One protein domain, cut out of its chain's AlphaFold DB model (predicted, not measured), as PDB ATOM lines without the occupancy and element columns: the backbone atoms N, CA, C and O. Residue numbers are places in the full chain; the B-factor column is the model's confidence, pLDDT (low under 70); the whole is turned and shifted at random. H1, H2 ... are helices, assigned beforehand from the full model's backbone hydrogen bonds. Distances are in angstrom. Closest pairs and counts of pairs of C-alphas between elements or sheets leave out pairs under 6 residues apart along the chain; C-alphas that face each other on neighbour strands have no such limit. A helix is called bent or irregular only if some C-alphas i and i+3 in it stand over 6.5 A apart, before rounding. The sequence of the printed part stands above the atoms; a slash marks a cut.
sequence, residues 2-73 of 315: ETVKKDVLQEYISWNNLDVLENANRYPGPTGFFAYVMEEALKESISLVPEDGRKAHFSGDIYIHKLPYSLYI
ATOM      1  N   GLU A   2     203.298 182.276 157.248       38.34
ATOM      2  CA  GLU A   2     202.124 183.132 157.062       38.34
ATOM      3  C   GLU A   2     202.579 184.390 156.321       38.34
ATOM      4  O   GLU A   2     203.434 185.135 156.800       38.34
ATOM      5  N   THR A   3     202.064 184.598 155.113       42.25
ATOM      6  CA  THR A   3     202.169 185.876 154.414       42.25
ATOM      7  C   THR A   3     201.471 186.917 155.273       42.25
ATOM      8  O   THR A   3     200.242 186.961 155.314       42.25
ATOM      9  N   VAL A   4     202.252 187.726 155.992       44.91
ATOM     10  CA  VAL A   4     201.753 188.910 156.691       44.91
ATOM     11  C   VAL A   4     201.031 189.753 155.645       44.91
ATOM     12  O   VAL A   4     201.663 190.299 154.740       44.91
ATOM     13  N   LYS A   5     199.699 189.803 155.723       53.78
ATOM     14  CA  LYS A   5     198.885 190.700 154.905       53.78
ATOM     15  C   LYS A   5     199.361 192.113 155.239       53.78
ATOM     16  O   LYS A   5     199.119 192.584 156.349       53.78
ATOM     17  N   LYS A   6     200.106 192.743 154.326       64.44
ATOM     18  CA  LYS A   6     200.496 194.151 154.457       64.44
ATOM     19  C   LYS A   6     199.232 194.966 154.721       64.44
ATOM     20  O   LYS A   6     198.221 194.779 154.042       64.44
ATOM     21  N   ASP A   7     199.286 195.844 155.713       82.06
ATOM     22  CA  ASP A   7     198.204 196.788 155.959       82.06
ATOM     23  C   ASP A   7     198.172 197.800 154.803       82.06
ATOM     24  O   ASP A   7     199.018 198.691 154.707       82.06
ATOM     25  N   VAL A   8     197.198 197.625 153.908       82.62
ATOM     26  CA  VAL A   8     196.984 198.442 152.702       82.62
ATOM     27  C   VAL A   8     196.850 199.927 153.056       82.62
ATOM     28  O   VAL A   8     197.236 200.790 152.270       82.62
ATOM     29  N   LEU A   9     196.348 200.240 154.257       82.50
ATOM     30  CA  LEU A   9     196.239 201.611 154.740       82.50
ATOM     31  C   LEU A   9     197.610 202.203 155.088       82.50
ATOM     32  O   LEU A   9     197.897 203.331 154.694       82.50
ATOM     33  N   GLN A  10     198.468 201.451 155.782       82.75
ATOM     34  CA  GLN A  10     199.829 201.899 156.114       82.75
ATOM     35  C   GLN A  10     200.664 202.122 154.852       82.75
ATOM     36  O   GLN A  10     201.386 203.113 154.749       82.75
ATOM     37  N   GLU A  11     200.523 201.239 153.864       80.81
ATOM     38  CA  GLU A  11     201.197 201.387 152.575       80.81
ATOM     39  C   GLU A  11     200.716 202.634 151.825       80.81
ATOM     40  O   GLU A  11     201.542 203.443 151.399       80.81
ATOM     41  N   TYR A  12     199.401 202.852 151.743       81.06
ATOM     42  CA  TYR A  12     198.847 204.029 151.078       81.06
ATOM     43  C   TYR A  12     199.242 205.344 151.762       81.06
ATOM     44  O   TYR A  12     199.550 206.305 151.070       81.06
ATOM     45  N   ILE A  13     199.267 205.411 153.098       81.94
ATOM     46  CA  ILE A  13     199.639 206.636 153.837       81.94
ATOM     47  C   ILE A  13     201.134 206.949 153.700       81.94
ATOM     48  O   ILE A  13     201.527 208.109 153.784       81.94
ATOM     49  N   SER A  14     201.972 205.936 153.471       75.62
ATOM     50  CA  SER A  14     203.420 206.131 153.369       75.62
ATOM     51  C   SER A  14     203.857 206.953 152.153       75.62
ATOM     52  O   SER A  14     204.977 207.452 152.157       75.62
ATOM     53  N   TRP A  15     203.013 207.059 151.114       68.62
ATOM     54  CA  TRP A  15     203.294 207.730 149.827       68.62
ATOM     55  C   TRP A  15     204.601 207.299 149.138       68.62
ATOM     56  O   TRP A  15     205.054 207.946 148.201       68.62
ATOM     57  N   ASN A  16     205.190 206.181 149.563       60.88
ATOM     58  CA  ASN A  16     206.511 205.728 149.129       60.88
ATOM     59  C   ASN A  16     206.448 204.581 148.106       60.88
ATOM     60  O   ASN A  16     207.472 203.966 147.814       60.88
ATOM     61  N   ASN A  17     205.263 204.265 147.576       63.28
ATOM     62  CA  ASN A  17     205.075 203.228 146.564       63.28
ATOM     63  C   ASN A  17     204.676 203.867 145.221       63.28
ATOM     64  O   ASN A  17     203.798 204.730 145.173       63.28
ATOM     65  N   LEU A  18     205.320 203.417 144.140       58.12
ATOM     66  CA  LEU A  18     205.035 203.838 142.770       58.12
ATOM     67  C   LEU A  18     203.551 203.645 142.420       58.12
ATOM     68  O   LEU A  18     202.972 204.526 141.802       58.12
ATOM     69  N   ASP A  19     202.915 202.573 142.898       59.75
ATOM     70  CA  ASP A  19     201.496 202.275 142.647       59.75
ATOM     71  C   ASP A  19     200.549 203.293 143.323       59.75
ATOM     72  O   ASP A  19     199.443 203.551 142.848       59.75
ATOM     73  N   VAL A  20     200.985 203.937 144.414       56.47
ATOM     74  CA  VAL A  20     200.217 204.995 145.101       56.47
ATOM     75  C   VAL A  20     200.270 206.314 144.317       56.47
ATOM     76  O   VAL A  20     199.326 207.107 144.380       56.47
ATOM     77  N   LEU A  21     201.343 206.538 143.550       59.00
ATOM     78  CA  LEU A  21     201.620 207.775 142.808       59.00
ATOM     79  C   LEU A  21     201.601 207.604 141.277       59.00
ATOM     80  O   LEU A  21     201.884 208.561 140.560       59.00
ATOM     81  N   GLU A  22     201.243 206.425 140.758       57.22
ATOM     82  CA  GLU A  22     201.365 206.072 139.329       57.22
ATOM     83  C   GLU A  22     200.585 207.033 138.416       57.22
ATOM     84  O   GLU A  22     200.940 207.276 137.263       57.22
ATOM     85  N   ASN A  23     199.509 207.625 138.940       62.34
ATOM     86  CA  ASN A  23     198.717 208.614 138.228       62.34
ATOM     87  C   ASN A  23     198.981 210.016 138.783       62.34
ATOM     88  O   ASN A  23     198.373 210.406 139.778       62.34
ATOM     89  N   ALA A  24     199.799 210.799 138.077       55.91
ATOM     90  CA  ALA A  24     200.136 212.182 138.432       55.91
ATOM     91  C   ALA A  24     198.914 213.112 138.603       55.91
ATOM     92  O   ALA A  24     199.000 214.129 139.283       55.91
ATOM     93  N   ASN A  25     197.757 212.762 138.024       58.00
ATOM     94  CA  ASN A  25     196.522 213.533 138.189       58.00
ATOM     95  C   ASN A  25     195.728 213.148 139.447       58.00
ATOM     96  O   ASN A  25     194.688 213.744 139.718       58.00
ATOM     97  N   ARG A  26     196.138 212.111 140.184       67.81
ATOM     98  CA  ARG A  26     195.432 211.593 141.357       67.81
ATOM     99  C   ARG A  26     195.916 212.296 142.614       67.81
ATOM    100  O   ARG A  26     197.096 212.266 142.940       67.81
ATOM    101  N   TYR A  27     194.982 212.872 143.355       71.25
ATOM    102  CA  TYR A  27     195.293 213.435 144.658       71.25
ATOM    103  C   TYR A  27     195.372 212.306 145.700       71.25
ATOM    104  O   TYR A  27     194.446 211.479 145.758       71.25
ATOM    105  N   PRO A  28     196.415 212.264 146.552       72.44
ATOM    106  CA  PRO A  28     196.539 211.288 147.631       72.44
ATOM    107  C   PRO A  28     195.572 211.629 148.779       72.44
ATOM    108  O   PRO A  28     195.952 212.060 149.865       72.44
ATOM    109  N   GLY A  29     194.277 211.456 148.518       81.19
ATOM    110  CA  GLY A  29     193.177 211.721 149.443       81.19
ATOM    111  C   GLY A  29     192.260 210.510 149.638       81.19
ATOM    112  O   GLY A  29     192.562 209.416 149.156       81.19
ATOM    113  N   PRO A  30     191.106 210.681 150.310       83.50
ATOM    114  CA  PRO A  30     190.226 209.570 150.683       83.50
ATOM    115  C   PRO A  30     189.707 208.754 149.492       83.50
ATOM    116  O   PRO A  30     189.714 207.527 149.525       83.50
ATOM    117  N   THR A  31     189.304 209.408 148.398       86.69
ATOM    118  CA  THR A  31     188.842 208.686 147.197       86.69
ATOM    119  C   THR A  31     190.000 208.123 146.374       86.69
ATOM    120  O   THR A  31     189.803 207.170 145.621       86.69
ATOM    121  N   GLY A  32     191.208 208.668 146.547       84.06
ATOM    122  CA  GLY A  32     192.441 208.071 146.049       84.06
ATOM    123  C   GLY A  32     192.730 206.742 146.742       84.06
ATOM    124  O   GLY A  32     193.081 205.785 146.066       84.06
ATOM    125  N   PHE A  33     192.474 206.623 148.047       85.88
ATOM    126  CA  PHE A  33     192.633 205.353 148.756       85.88
ATOM    127  C   PHE A  33     191.676 204.289 148.212       85.88
ATOM    128  O   PHE A  33     192.088 203.165 147.944       85.88
ATOM    129  N   PHE A  34     190.413 204.650 147.963       87.31
ATOM    130  CA  PHE A  34     189.424 203.708 147.430       87.31
ATOM    131  C   PHE A  34     189.807 203.142 146.066       87.31
ATOM    132  O   PHE A  34     189.673 201.940 145.854       87.31
ATOM    133  N   ALA A  35     190.312 203.977 145.155       84.94
ATOM    134  CA  ALA A  35     190.807 203.460 143.886       84.94
ATOM    135  C   ALA A  35     192.035 202.553 144.073       84.94
ATOM    136  O   ALA A  35     192.183 201.612 143.311       84.94
ATOM    137  N   TYR A  36     192.869 202.784 145.094       84.81
ATOM    138  CA  TYR A  36     194.122 202.046 145.290       84.81
ATOM    139  C   TYR A  36     193.794 200.650 145.798       84.81
ATOM    140  O   TYR A  36     194.188 199.659 145.201       84.81
ATOM    141  N   VAL A  37     192.944 200.574 146.825       88.69
ATOM    142  CA  VAL A  37     192.405 199.309 147.336       88.69
ATOM    143  C   VAL A  37     191.708 198.514 146.227       88.69
ATOM    144  O   VAL A  37     191.862 197.297 146.153       88.69
ATOM    145  N   MET A  38     190.940 199.187 145.367       88.69
ATOM    146  CA  MET A  38     190.256 198.549 144.242       88.69
ATOM    147  C   MET A  38     191.243 198.009 143.198       88.69
ATOM    148  O   MET A  38     191.099 196.864 142.777       88.69
ATOM    149  N   GLU A  39     192.263 198.781 142.820       87.75
ATOM    150  CA  GLU A  39     193.313 198.349 141.889       87.75
ATOM    151  C   GLU A  39     194.112 197.164 142.456       87.75
ATOM    152  O   GLU A  39     194.272 196.164 141.757       87.75
ATOM    153  N   GLU A  40     194.507 197.205 143.735       87.25
ATOM    154  CA  GLU A  40     195.165 196.079 144.413       87.25
ATOM    155  C   GLU A  40     194.297 194.816 144.408       87.25
ATOM    156  O   GLU A  40     194.779 193.732 144.085       87.25
ATOM    157  N   ALA A  41     193.000 194.941 144.704       89.81
ATOM    158  CA  ALA A  41     192.079 193.805 144.684       89.81
ATOM    159  C   ALA A  41     191.913 193.208 143.274       89.81
ATOM    160  O   ALA A  41     191.767 191.994 143.119       89.81
ATOM    161  N   LEU A  42     191.964 194.037 142.228       91.69
ATOM    162  CA  LEU A  42     191.876 193.569 140.844       91.69
ATOM    163  C   LEU A  42     193.158 192.878 140.352       91.69
ATOM    164  O   LEU A  42     193.091 192.175 139.340       91.69
ATOM    165  N   LYS A  43     194.304 193.001 141.043       89.06
ATOM    166  CA  LYS A  43     195.551 192.317 140.644       89.06
ATOM    167  C   LYS A  43     195.389 190.792 140.576       89.06
ATOM    168  O   LYS A  43     195.927 190.166 139.666       89.06
ATOM    169  N   GLU A  44     194.578 190.188 141.450       88.69
ATOM    170  CA  GLU A  44     194.268 188.744 141.400       88.69
ATOM    171  C   GLU A  44     193.525 188.347 140.107       88.69
ATOM    172  O   GLU A  44     193.698 187.249 139.567       88.69
ATOM    173  N   SER A  45     192.743 189.279 139.558       93.88
ATOM    174  CA  SER A  45     191.965 189.091 138.329       93.88
ATOM    175  C   SER A  45     192.794 189.272 137.057       93.88
ATOM    176  O   SER A  45     192.290 189.012 135.968       93.88
ATOM    177  N   ILE A  46     194.076 189.653 137.152       93.06
ATOM    178  CA  ILE A  46     194.964 189.768 135.982       93.06
ATOM    179  C   ILE A  46     195.049 188.444 135.218       93.06
ATOM    180  O   ILE A  46     195.232 188.459 134.007       93.06
ATOM    181  N   SER A  47     194.837 187.309 135.889       92.50
ATOM    182  CA  SER A  47     194.709 185.978 135.276       92.50
ATOM    183  C   SER A  47     193.632 185.862 134.183       92.50
ATOM    184  O   SER A  47     193.719 184.948 133.368       92.50
ATOM    185  N   LEU A  48     192.664 186.786 134.118       93.50
ATOM    186  CA  LEU A  48     191.670 186.870 133.040       93.50
ATOM    187  C   LEU A  48     192.269 187.305 131.695       93.50
ATOM    188  O   LEU A  48     191.685 187.044 130.645       93.50
ATOM    189  N   VAL A  49     193.423 187.978 131.707       94.56
ATOM    190  CA  VAL A  49     194.163 188.302 130.485       94.56
ATOM    191  C   VAL A  49     194.838 187.022 129.969       94.56
ATOM    192  O   VAL A  49     195.461 186.313 130.765       94.56
ATOM    193  N   PRO A  50     194.777 186.725 128.655       95.75
ATOM    194  CA  PRO A  50     195.464 185.575 128.072       95.75
ATOM    195  C   PRO A  50     196.937 185.504 128.480       95.75
ATOM    196  O   PRO A  50     197.611 186.531 128.572       95.75
ATOM    197  N   GLU A  51     197.445 184.292 128.716       95.69
ATOM    198  CA  GLU A  51     198.786 184.077 129.269       95.69
ATOM    199  C   GLU A  51     199.885 184.793 128.477       95.69
ATOM    200  O   GLU A  51     200.692 185.498 129.082       95.69
ATOM    201  N   ASP A  52     199.870 184.680 127.149       95.75
ATOM    202  CA  ASP A  52     200.852 185.336 126.280       95.75
ATOM    203  C   ASP A  52     200.794 186.864 126.410       95.75
ATOM    204  O   ASP A  52     201.829 187.520 126.510       95.75
ATOM    205  N   GLY A  53     199.587 187.432 126.513       93.00
ATOM    206  CA  GLY A  53     199.387 188.866 126.733       93.00
ATOM    207  C   GLY A  53     199.885 189.331 128.103       93.00
ATOM    208  O   GLY A  53     200.482 190.400 128.207       93.00
ATOM    209  N   ARG A  54     199.699 188.522 129.157       93.25
ATOM    210  CA  ARG A  54     200.249 188.819 130.492       93.25
ATOM    211  C   ARG A  54     201.765 188.763 130.495       93.25
ATOM    212  O   ARG A  54     202.388 189.667 131.038       93.25
ATOM    213  N   LYS A  55     202.349 187.718 129.903       93.06
ATOM    214  CA  LYS A  55     203.805 187.569 129.805       93.06
ATOM    215  C   LYS A  55     204.406 188.769 129.092       93.06
ATOM    216  O   LYS A  55     205.245 189.421 129.693       93.06
ATOM    217  N   ALA A  56     203.889 189.103 127.909       91.00
ATOM    218  CA  ALA A  56     204.329 190.256 127.130       91.00
ATOM    219  C   ALA A  56     204.140 191.587 127.880       91.00
ATOM    220  O   ALA A  56     204.958 192.493 127.753       91.00
ATOM    221  N   HIS A  57     203.070 191.726 128.674       90.94
ATOM    222  CA  HIS A  57     202.899 192.895 129.534       90.94
ATOM    223  C   HIS A  57     204.013 192.969 130.577       90.94
ATOM    224  O   HIS A  57     204.707 193.968 130.636       90.94
ATOM    225  N   PHE A  58     204.203 191.922 131.385       88.44
ATOM    226  CA  PHE A  58     205.146 191.931 132.508       88.44
ATOM    227  C   PHE A  58     206.623 191.881 132.096       88.44
ATOM    228  O   PHE A  58     207.463 192.337 132.865       88.44
ATOM    229  N   SER A  59     206.945 191.363 130.908       88.25
ATOM    230  CA  SER A  59     208.279 191.474 130.303       88.25
ATOM    231  C   SER A  59     208.554 192.860 129.713       88.25
ATOM    232  O   SER A  59     209.696 193.149 129.370       88.25
ATOM    233  N   GLY A  60     207.532 193.717 129.595       81.62
ATOM    234  CA  GLY A  60     207.649 195.047 129.002       81.62
ATOM    235  C   GLY A  60     207.584 195.070 127.472       81.62
ATOM    236  O   GLY A  60     207.723 196.150 126.896       81.62
ATOM    237  N   ASP A  61     207.327 193.931 126.817       83.19
ATOM    238  CA  ASP A  61     207.180 193.830 125.355       83.19
ATOM    239  C   ASP A  61     205.954 194.611 124.851       83.19
ATOM    240  O   ASP A  61     205.968 195.198 123.768       83.19
ATOM    241  N   ILE A  62     204.883 194.639 125.650       85.00
ATOM    242  CA  ILE A  62     203.691 195.461 125.421       85.00
ATOM    243  C   ILE A  62     203.286 196.187 126.704       85.00
ATOM    244  O   ILE A  62     203.666 195.812 127.808       85.00
ATOM    245  N   TYR A  63     202.431 197.200 126.572       85.69
ATOM    246  CA  TYR A  63     201.786 197.841 127.714       85.69
ATOM    247  C   TYR A  63     200.266 197.774 127.563       85.69
ATOM    248  O   TYR A  63     199.678 198.361 126.656       85.69
ATOM    249  N   ILE A  64     199.618 197.044 128.471       89.75
ATOM    250  CA  ILE A  64     198.154 196.941 128.522       89.75
ATOM    251  C   ILE A  64     197.666 198.131 129.335       89.75
ATOM    252  O   ILE A  64     197.834 198.181 130.553       89.75
ATOM    253  N   HIS A  65     197.085 199.107 128.646       86.81
ATOM    254  CA  HIS A  65     196.663 200.351 129.269       86.81
ATOM    255  C   HIS A  65     195.649 200.116 130.393       86.81
ATOM    256  O   HIS A  65     194.692 199.348 130.249       86.81
ATOM    257  N   LYS A  66     195.843 200.853 131.493       86.62
ATOM    258  CA  LYS A  66     194.961 200.862 132.667       86.62
ATOM    259  C   LYS A  66     194.818 199.497 133.348       86.62
ATOM    260  O   LYS A  66     193.843 199.315 134.062       86.62
ATOM    261  N   LEU A  67     195.726 198.542 133.144       89.44
ATOM    262  CA  LEU A  67     195.716 197.298 133.916       89.44
ATOM    263  C   LEU A  67     196.028 197.618 135.397       89.44
ATOM    264  O   LEU A  67     196.937 198.406 135.634       89.44
ATOM    265  N   PRO A  68     195.306 197.055 136.386       90.75
ATOM    266  CA  PRO A  68     194.227 196.070 136.265       90.75
ATOM    267  C   PRO A  68     192.821 196.674 136.100       90.75
ATOM    268  O   PRO A  68     191.863 195.948 135.851       90.75
ATOM    269  N   TYR A  69     192.672 197.993 136.201       88.69
ATOM    270  CA  TYR A  69     191.377 198.677 136.138       88.69
ATOM    271  C   TYR A  69     190.591 198.440 134.831       88.69
ATOM    272  O   TYR A  69     189.360 198.361 134.850       88.69
ATOM    273  N   SER A  70     191.282 198.256 133.701       90.88
ATOM    274  CA  SER A  70     190.687 197.923 132.397       90.88
ATOM    275  C   SER A  70     190.025 196.546 132.339       90.88
ATOM    276  O   SER A  70     189.254 196.289 131.417       90.88
ATOM    277  N   LEU A  71     190.261 195.680 133.330       92.31
ATOM    278  CA  LEU A  71     189.536 194.414 133.487       92.31
ATOM    279  C   LEU A  71     188.109 194.624 133.995       92.31
ATOM    280  O   LEU A  71     187.264 193.747 133.837       92.31
ATOM    281  N   TYR A  72     187.848 195.771 134.624       91.19
ATOM    282  CA  TYR A  72     186.585 196.057 135.289       91.19
ATOM    283  C   TYR A  72     185.718 197.051 134.513       91.19
ATOM    284  O   TYR A  72     184.512 196.841 134.389       91.19
ATOM    285  N   ILE A  73     186.313 198.117 133.964       91.81
ATOM    286  CA  ILE A  73     185.577 199.136 133.203       91.81
ATOM    287  C   ILE A  73     186.228 199.464 131.853       91.81
ATOM    288  O   ILE A  73     187.452 199.406 131.719       91.81
TER     289      ILE A  73
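AT A GLANCE: This is residues 2 to 73 of the 315 residues of the protein "Ribonucleotide reductase of class III (Anaerobic), large subunit" of Thermococcus sp. 2319x1 (UniProt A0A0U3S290). What shape do these atoms make? One long kinked helix, H3, is the spine of an open bracket: the short helices H1 and H2 sit beside its first half and H4 sits at its far end, with a gap between H4 and the other two. Residues 2 to 7 stick out as a free arm before H1, and after H4 the unnamed residues 59 to 73 fold back toward the second half of H3. How much is regular, and how large is it? The printed part has 72 residues with four named helices in the order H1, H2, H3, H4 and no named strand, and its class is all helix, with 37 residues in the helices. It is only just compact, close to loose, with a radius of gyration of the C-alphas of 13.4 A and spans of 36 by 35 by 21 A.

HOW THE PARTS SIT: What does the first helix meet? H1, residues 8 to 13, touches H3, residues 30 to 48, which meets it with residues 33 to 37 alone; their closest C-alphas, of Tyr 12 and Phe 33, are 6.8 A apart. Their lines stand at a steep tilt of 44 degrees, opposite ways. Where are the other two helices? H2, residues 18 to 21, is close to but not clearly touching H1, with the closest C-alphas, Tyr 12 and Val 20, at 6.2 A, and likewise H3, with Val 20 and Tyr 36 at 6.8 A. H4, residues 51 to 58, is close to but not clearly touching H3: the closest C-alphas, of Ile 46 and Arg 54, are 7.7 A apart, at a steep tilt of 41 degrees, opposite ways. H4 is apart from H1 and from H2. How do the backbones run? In H1 and H4 every O i to N i+4 pair is within hydrogen-bond range, in H3 11 of 15 are, and H2 is too short for such a pair.

IN THESE COORDINATES: Where does the first helix begin? H1 starts at C-alpha 8, (196.984, 198.442, 152.702). How long are the longer helices? H3 is 28.8 A from C-alpha 30 to C-alpha 48, with a kink of 38 degrees near residue 42, and is only just irregular: C-alphas 44 and 47 are 6.7 A apart. H4 is 10.6 A long and ends at C-alpha 58, (205.146, 191.931, 132.508).

THE WHOLE: How far does it reach, and is it cut? The two C-alphas farthest apart, of Glu 2 and Asn 25, are 36.2 A apart, and the printed part has no cut. Which links are long? No link is long: H1 to H2 and H3 to H4 are tight, and H2 to H3 is short. Where is confidence low? The model's mean pLDDT over the printed part is 80.3, and residues 2 to 6 and 15 to 26 are under 70.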